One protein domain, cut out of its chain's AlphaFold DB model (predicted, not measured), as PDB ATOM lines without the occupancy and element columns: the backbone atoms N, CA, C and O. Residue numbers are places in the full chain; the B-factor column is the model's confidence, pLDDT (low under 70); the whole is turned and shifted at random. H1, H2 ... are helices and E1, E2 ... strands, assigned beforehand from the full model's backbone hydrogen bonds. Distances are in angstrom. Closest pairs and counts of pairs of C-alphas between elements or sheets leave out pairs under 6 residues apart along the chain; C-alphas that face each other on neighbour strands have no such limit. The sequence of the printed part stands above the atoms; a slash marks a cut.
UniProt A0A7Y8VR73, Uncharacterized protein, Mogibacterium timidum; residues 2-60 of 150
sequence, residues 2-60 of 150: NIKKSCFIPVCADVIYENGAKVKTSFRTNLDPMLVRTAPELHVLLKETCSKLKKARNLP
ATOM      1  N   ASN A   2      35.517 163.433  21.811       40.31
ATOM      2  CA  ASN A   2      34.442 162.500  21.468       40.31
ATOM      3  C   ASN A   2      34.492 161.294  22.434       40.31
ATOM      4  O   ASN A   2      35.281 160.371  22.241       40.31
ATOM      5  N   ILE A   3      33.702 161.310  23.512       53.41
ATOM      6  CA  ILE A   3      33.538 160.158  24.416       53.41
ATOM      7  C   ILE A   3      32.692 159.125  23.668       53.41
ATOM      8  O   ILE A   3      31.476 159.117  23.835       53.41
ATOM      9  N   LYS A   4      33.269 158.317  22.769       58.44
ATOM     10  CA  LYS A   4      32.433 157.382  21.990       58.44
ATOM     11  C   LYS A   4      32.846 155.922  21.933       58.44
ATOM     12  O   LYS A   4      32.003 155.134  21.527       58.44
ATOM     13  N   LYS A   5      34.021 155.501  22.412       70.88
ATOM     14  CA  LYS A   5      34.310 154.060  22.567       70.88
ATOM     15  C   LYS A   5      35.190 153.806  23.781       70.88
ATOM     16  O   LYS A   5      36.389 154.057  23.758       70.88
ATOM     17  N   SER A   6      34.570 153.371  24.869       84.50
ATOM     18  CA  SER A   6      35.287 152.916  26.051       84.50
ATOM     19  C   SER A   6      34.462 151.859  26.769       84.50
ATOM     20  O   SER A   6      33.295 152.120  27.070       84.50
ATOM     21  N   CYS A   7      35.091 150.748  27.110       90.81
ATOM     22  CA  CYS A   7      34.525 149.717  27.952       90.81
ATOM     23  C   CYS A   7      34.791 150.034  29.423       90.81
ATOM     24  O   CYS A   7      35.936 150.247  29.831       90.81
ATOM     25  N   PHE A   8      33.736 150.045  30.229       92.06
ATOM     26  CA  PHE A   8      33.829 150.074  31.682       92.06
ATOM     27  C   PHE A   8      34.063 148.655  32.209       92.06
ATOM     28  O   PHE A   8      33.400 147.711  31.788       92.06
ATOM     29  N   ILE A   9      35.000 148.506  33.141       94.06
ATOM     30  CA  ILE A   9      35.325 147.230  33.783       94.06
ATOM     31  C   ILE A   9      35.070 147.392  35.291       94.06
ATOM     32  O   ILE A   9      35.972 147.818  36.027       94.06
ATOM     33  N   PRO A  10      33.832 147.135  35.763       90.06
ATOM     34  CA  PRO A  10      33.418 147.376  37.143       90.06
ATOM     35  C   PRO A  10      33.917 146.262  38.071       90.06
ATOM     36  O   PRO A  10      33.168 145.383  38.481       90.06
ATOM     37  N   VAL A  11      35.211 146.280  38.387       92.50
ATOM     38  CA  VAL A  11      35.846 145.273  39.256       92.50
ATOM     39  C   VAL A  11      35.546 145.523  40.735       92.50
ATOM     40  O   VAL A  11      35.441 144.571  41.507       92.50
ATOM     41  N   CYS A  12      35.420 146.795  41.134       88.06
ATOM     42  CA  CYS A  12      35.173 147.218  42.516       88.06
ATOM     43  C   CYS A  12      36.127 146.560  43.541       88.06
ATOM     44  O   CYS A  12      35.710 146.145  44.621       88.06
ATOM     45  N   ALA A  13      37.411 146.432  43.191       90.12
ATOM     46  CA  ALA A  13      38.410 145.813  44.061       90.12
ATOM     47  C   ALA A  13      39.031 146.837  45.019       90.12
ATOM     48  O   ALA A  13      39.239 147.997  44.656       90.12
ATOM     49  N   ASP A  14      39.366 146.391  46.226       89.50
ATOM     50  CA  ASP A  14      40.131 147.171  47.194       89.50
ATOM     51  C   ASP A  14      41.602 147.257  46.756       89.50
ATOM     52  O   ASP A  14      42.379 146.333  46.992       89.50
ATOM     53  N   VAL A  15      41.990 148.367  46.124       88.88
ATOM     54  CA  VAL A  15      43.367 148.601  45.665       88.88
ATOM     55  C   VAL A  15      44.120 149.435  46.696       88.88
ATOM     56  O   VAL A  15      43.622 150.473  47.137       88.88
ATOM     57  N   ILE A  16      45.320 148.984  47.069       86.94
ATOM     58  CA  ILE A  16      46.233 149.712  47.959       86.94
ATOM     59  C   ILE A  16      47.271 150.441  47.102       86.94
ATOM     60  O   ILE A  16      48.090 149.806  46.441       86.94
ATOM     61  N   TYR A  17      47.235 151.772  47.108       83.94
ATOM     62  CA  TYR A  17      48.194 152.613  46.386       83.94
ATOM     63  C   TYR A  17      49.520 152.738  47.155       83.94
ATOM     64  O   TYR A  17      49.599 152.420  48.340       83.94
ATOM     65  N   GLU A  18      50.569 153.248  46.502       81.12
ATOM     66  CA  GLU A  18      51.913 153.408  47.092       81.12
ATOM     67  C   GLU A  18      51.915 154.235  48.394       81.12
ATOM     68  O   GLU A  18      52.643 153.939  49.348       81.12
ATOM     69  N   ASN A  19      51.039 155.237  48.475       77.12
ATOM     70  CA  ASN A  19      50.857 156.044  49.680       77.12
ATOM     71  C   ASN A  19      50.178 155.280  50.837       77.12
ATOM     72  O   ASN A  19      50.160 155.782  51.955       77.12
ATOM     73  N   GLY A  20      49.670 154.068  50.604       78.38
ATOM     74  CA  GLY A  20      48.953 153.229  51.565       78.38
ATOM     75  C   GLY A  20      47.430 153.369  51.515       78.38
ATOM     76  O   GLY A  20      46.741 152.702  52.283       78.38
ATOM     77  N   ALA A  21      46.879 154.222  50.642       80.06
ATOM     78  CA  ALA A  21      45.436 154.419  50.524       80.06
ATOM     79  C   ALA A  21      44.750 153.168  49.978       80.06
ATOM     80  O   ALA A  21      45.075 152.711  48.885       80.06
ATOM     81  N   LYS A  22      43.771 152.654  50.730       85.81
ATOM     82  CA  LYS A  22      42.887 151.563  50.314       85.81
ATOM     83  C   LYS A  22      41.631 152.153  49.667       85.81
ATOM     84  O   LYS A  22      40.810 152.752  50.359       85.81
ATOM     85  N   VAL A  23      41.484 152.006  48.350       84.06
ATOM     86  CA  VAL A  23      40.384 152.614  47.579       84.06
ATOM     87  C   VAL A  23      39.715 151.573  46.685       84.06
ATOM     88  O   VAL A  23      40.386 150.881  45.914       84.06
ATOM     89  N   LYS A  24      38.377 151.511  46.734       88.38
ATOM     90  CA  LYS A  24      37.579 150.714  45.794       88.38
ATOM     91  C   LYS A  24      37.763 151.254  44.381       88.38
ATOM     92  O   LYS A  24      37.333 152.365  44.077       88.38
ATOM     93  N   THR A  25      38.405 150.470  43.526       89.19
ATOM     94  CA  THR A  25      38.833 150.903  42.196       89.19
ATOM     95  C   THR A  25      38.213 150.014  41.117       89.19
ATOM     96  O   THR A  25      38.112 148.795  41.258       89.19
ATOM     97  N   SER A  26      37.776 150.653  40.032       91.75
ATOM     98  CA  SER A  26      37.326 150.022  38.786       91.75
ATOM     99  C   SER A  26      38.050 150.666  37.607       91.75
ATOM    100  O   SER A  26      38.634 151.740  37.752       91.75
ATOM    101  N   PHE A  27      38.016 150.022  36.442       92.31
ATOM    102  CA  PHE A  27      38.848 150.405  35.303       92.31
ATOM    103  C   PHE A  27      38.009 150.786  34.085       92.31
ATOM    104  O   PHE A  27      36.817 150.488  33.994       92.31
ATOM    105  N   ARG A  28      38.652 151.456  33.130       91.25
ATOM    106  CA  ARG A  28      38.074 151.814  31.836       91.25
ATOM    107  C   ARG A  28      39.135 151.607  30.759       91.25
ATOM    108  O   ARG A  28      40.285 151.970  30.977       91.25
ATOM    109  N   THR A  29      38.758 151.039  29.620       90.31
ATOM    110  CA  THR A  29      39.666 150.794  28.484       90.31
ATOM    111  C   THR A  29      39.019 151.223  27.171       90.31
ATOM    112  O   THR A  29      37.799 151.197  27.051       90.31
ATOM    113  N   ASN A  30      39.812 151.637  26.186       92.00
ATOM    114  CA  ASN A  30      39.373 151.902  24.810       92.00
ATOM    115  C   ASN A  30      39.668 150.734  23.848       92.00
ATOM    116  O   ASN A  30      39.324 150.826  22.675       92.00
ATOM    117  N   LEU A  31      40.317 149.668  24.331       91.69
ATOM    118  CA  LEU A  31      40.728 148.511  23.523       91.69
ATOM    119  C   LEU A  31      39.627 147.460  23.364       91.69
ATOM    120  O   LEU A  31      39.730 146.571  22.526       91.69
ATOM    121  N   ASP A  32      38.591 147.545  24.187       89.44
ATOM    122  CA  ASP A  32      37.468 146.624  24.178       89.44
ATOM    123  C   ASP A  32      36.268 147.332  23.522       89.44
ATOM    124  O   ASP A  32      35.921 148.444  23.947       89.44
ATOM    125  N   PRO A  33      35.670 146.755  22.462       88.00
ATOM    126  CA  PRO A  33      34.556 147.376  21.752       88.00
ATOM    127  C   PRO A  33      33.254 147.388  22.566       88.00
ATOM    128  O   PRO A  33      32.323 148.103  22.189       88.00
ATOM    129  N   MET A  34      33.170 146.614  23.653       89.75
ATOM    130  CA  MET A  34      31.985 146.544  24.505       89.75
ATOM    131  C   MET A  34      31.824 147.805  25.362       89.75
ATOM    132  O   MET A  34      32.775 148.530  25.641       89.75
ATOM    133  N   LEU A  35      30.594 148.081  25.807       83.56
ATOM    134  CA  LEU A  35      30.337 149.186  26.738       83.56
ATOM    135  C   LEU A  35      30.724 148.812  28.174       83.56
ATOM    136  O   LEU A  35      31.258 149.645  28.905       83.56
ATOM    137  N   VAL A  36      30.451 147.572  28.583       90.81
ATOM    138  CA  VAL A  36      30.760 147.047  29.917       90.81
ATOM    139  C   VAL A  36      31.254 145.611  29.787       90.81
ATOM    140  O   VAL A  36      30.641 144.814  29.082       90.81
ATOM    141  N   ARG A  37      32.321 145.272  30.513       92.88
ATOM    142  CA  ARG A  37      32.829 143.904  30.653       92.88
ATOM    143  C   ARG A  37      33.139 143.623  32.114       92.88
ATOM    144  O   ARG A  37      33.913 144.347  32.736       92.88
ATOM    145  N   THR A  38      32.565 142.564  32.672       93.00
ATOM    146  CA  THR A  38      32.980 142.063  33.987       93.00
ATOM    147  C   THR A  38      34.311 141.318  33.858       93.00
ATOM    148  O   THR A  38      34.605 140.705  32.833       93.00
ATOM    149  N   ALA A  39      35.154 141.400  34.886       94.69
ATOM    150  CA  ALA A  39      36.473 140.767  34.894       94.69
ATOM    151  C   ALA A  39      36.711 140.055  36.240       94.69
ATOM    152  O   ALA A  39      37.440 140.578  37.086       94.69
ATOM    153  N   PRO A  40      36.063 138.895  36.478       94.69
ATOM    154  CA  PRO A  40      36.156 138.178  37.753       94.69
ATOM    155  C   PRO A  40      37.581 137.693  38.057       94.69
ATOM    156  O   PRO A  40      38.023 137.803  39.196       94.69
ATOM    157  N   GLU A  41      38.337 137.249  37.052       96.12
ATOM    158  CA  GLU A  41      39.744 136.851  37.223       96.12
ATOM    159  C   GLU A  41      40.611 138.016  37.719       96.12
ATOM    160  O   GLU A  41      41.360 137.880  38.684       96.12
ATOM    161  N   LEU A  42      40.440 139.202  37.122       94.31
ATOM    162  CA  LEU A  42      41.110 140.424  37.568       94.31
ATOM    163  C   LEU A  42      40.698 140.801  38.999       94.31
ATOM    164  O   LEU A  42      41.540 141.238  39.780       94.31
ATOM    165  N   HIS A  43      39.421 140.623  39.357       93.31
ATOM    166  CA  HIS A  43      38.943 140.853  40.722       93.31
ATOM    167  C   HIS A  43      39.675 139.960  41.733       93.31
ATOM    168  O   HIS A  43      40.187 140.464  42.734       93.31
ATOM    169  N   VAL A  44      39.751 138.652  41.463       93.88
ATOM    170  CA  VAL A  44      40.436 137.677  42.328       93.88
ATOM    171  C   VAL A  44      41.921 138.013  42.444       93.88
ATOM    172  O   VAL A  44      42.431 138.138  43.557       93.88
ATOM    173  N   LEU A  45      42.590 138.275  41.317       94.50
ATOM    174  CA  LEU A  45      44.012 138.614  41.295       94.50
ATOM    175  C   LEU A  45      44.322 139.876  42.113       94.50
ATOM    176  O   LEU A  45      45.279 139.898  42.890       94.50
ATOM    177  N   LEU A  46      43.506 140.927  41.979       92.25
ATOM    178  CA  LEU A  46      43.668 142.156  42.758       92.25
ATOM    179  C   LEU A  46      43.432 141.909  44.246       92.25
ATOM    180  O   LEU A  46      44.206 142.398  45.067       92.25
ATOM    181  N   LYS A  47      42.400 141.134  44.596       90.44
ATOM    182  CA  LYS A  47      42.085 140.783  45.984       90.44
ATOM    183  C   LYS A  47      43.235 140.023  46.644       90.44
ATOM    184  O   LYS A  47      43.619 140.362  47.759       90.44
ATOM    185  N   GLU A  48      43.797 139.028  45.965       91.31
ATOM    186  CA  GLU A  48      44.927 138.239  46.468       91.31
ATOM    187  C   GLU A  48      46.219 139.046  46.557       91.31
ATOM    188  O   GLU A  48      46.967 138.929  47.526       91.31
ATOM    189  N   THR A  49      46.497 139.872  45.551       90.25
ATOM    190  CA  THR A  49      47.711 140.692  45.535       90.25
ATOM    191  C   THR A  49      47.642 141.749  46.633       90.25
ATOM    192  O   THR A  49      48.577 141.879  47.420       90.25
ATOM    193  N   CYS A  50      46.514 142.455  46.753       86.25
ATOM    194  CA  CYS A  50      46.340 143.503  47.756       86.25
ATOM    195  C   CYS A  50      46.234 142.950  49.183       86.25
ATOM    196  O   CYS A  50      46.689 143.614  50.108       86.25
ATOM    197  N   SER A  51      45.701 141.739  49.392       83.88
ATOM    198  CA  SER A  51      45.670 141.120  50.726       83.88
ATOM    199  C   SER A  51      47.059 140.712  51.229       83.88
ATOM    200  O   SER A  51      47.317 140.763  52.431       83.88
ATOM    201  N   LYS A  52      47.978 140.362  50.320       85.56
ATOM    202  CA  LYS A  52      49.380 140.042  50.640       85.56
ATOM    203  C   LYS A  52      50.212 141.289  50.976       85.56
ATOM    204  O   LYS A  52      51.245 141.172  51.638       85.56
ATOM    205  N   LEU A  53      49.773 142.484  50.570       79.69
ATOM    206  CA  LEU A  53      50.443 143.749  50.884       79.69
ATOM    207  C   LEU A  53      50.216 144.133  52.357       79.69
ATOM    208  O   LEU A  53      49.264 144.824  52.715       79.69
ATOM    209  N   LYS A  54      51.135 143.723  53.237       61.25
ATOM    210  CA  LYS A  54      51.166 144.134  54.651       61.25
ATOM    211  C   LYS A  54      51.646 145.582  54.807       61.25
ATOM    212  O   LYS A  54      52.782 145.818  55.206       61.25
ATOM    213  N   LYS A  55      50.801 146.567  54.493       61.84
ATOM    214  CA  LYS A  55      51.044 147.977  54.849       61.84
ATOM    215  C   LYS A  55      49.744 148.668  55.257       61.84
ATOM    216  O   LYS A  55      49.168 149.429  54.487       61.84
ATOM    217  N   ALA A  56      49.307 148.442  56.495       56.78
ATOM    218  CA  ALA A  56      48.411 149.386  57.153       56.78
ATOM    219  C   ALA A  56      49.249 150.613  57.540       56.78
ATOM    220  O   ALA A  56      49.975 150.598  58.530       56.78
ATOM    221  N   ARG A  57      49.234 151.652  56.700       63.50
ATOM    222  CA  ARG A  57      49.776 152.962  57.067       63.50
ATOM    223  C   ARG A  57      48.656 153.793  57.681       63.50
ATOM    224  O   ARG A  57      47.561 153.848  57.128       63.50
ATOM    225  N   ASN A  58      48.955 154.466  58.790       65.31
ATOM    226  CA  ASN A  58      48.084 155.509  59.320       65.31
ATOM    227  C   ASN A  58      48.102 156.680  58.339       65.31
ATOM    228  O   ASN A  58      49.078 157.425  58.251       65.31
ATOM    229  N   LEU A  59      47.038 156.788  57.551       71.62
ATOM    230  CA  LEU A  59      46.845 157.905  56.643       71.62
ATOM    231  C   LEU A  59      46.196 159.060  57.398       71.62
ATOM    232  O   LEU A  59      45.273 158.830  58.184       71.62
ATOM    233  N   PRO A  60      46.616 160.305  57.136       76.38
ATOM    234  CA  PRO A  60      45.902 161.459  57.651       76.38
ATOM    235  C   PRO A  60      44.466 161.451  57.118       76.38
ATOM    236  O   PRO A  60      44.223 161.279  55.920       76.38
TER     237      PRO A  60
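This is residues 2 to 60 of the 150 residues of an uncharacterized protein of Mogibacterium timidum (UniProt A0A7Y8VR73). A long, curved two-strand hairpin, E1 and E2, has one helix, H1, packed along its E1 side; the two ends of the printed part trail off at opposite ends of the long axis. The printed part has 59 residues, with the antiparallel strands E1 and E2 followed by H1, a mixed class. It is loose, with a radius of gyration of the C-alphas of 13.9 A, and flat, spanning 40 by 25 by 13 A.

E1, residues 7 to 16, measures 23.2 A from C-alpha 7 at (34.525, 149.717, 27.952), and bends by 69 degrees at residue 13. E2, residues 22 to 29, measures 22.1 A. H1, residues 40 to 52, measures 18.6 A and ends with C-alpha 52 at (49.380, 140.042, 50.640).

E1 and E2 form a hairpin with a tight link, their directions 157 degrees apart. N 7 and O 29, 2.7 A, and N 25 and O 13, 2.8 A, are within hydrogen-bond range. H1 and E1 have 14 pairs of C-alphas within 8 A, the closest those of Val 11 and His 43, 5.6 A. In H1 every O i to N i+4 pair is within range.

The C-alphas farthest apart, of Asn 2 and Lys 54, are 41.5 A apart. The printed part has no cut. The link from E2 to H1 is short. Residues 2 to 4 and 54 to 58 have pLDDT under 70.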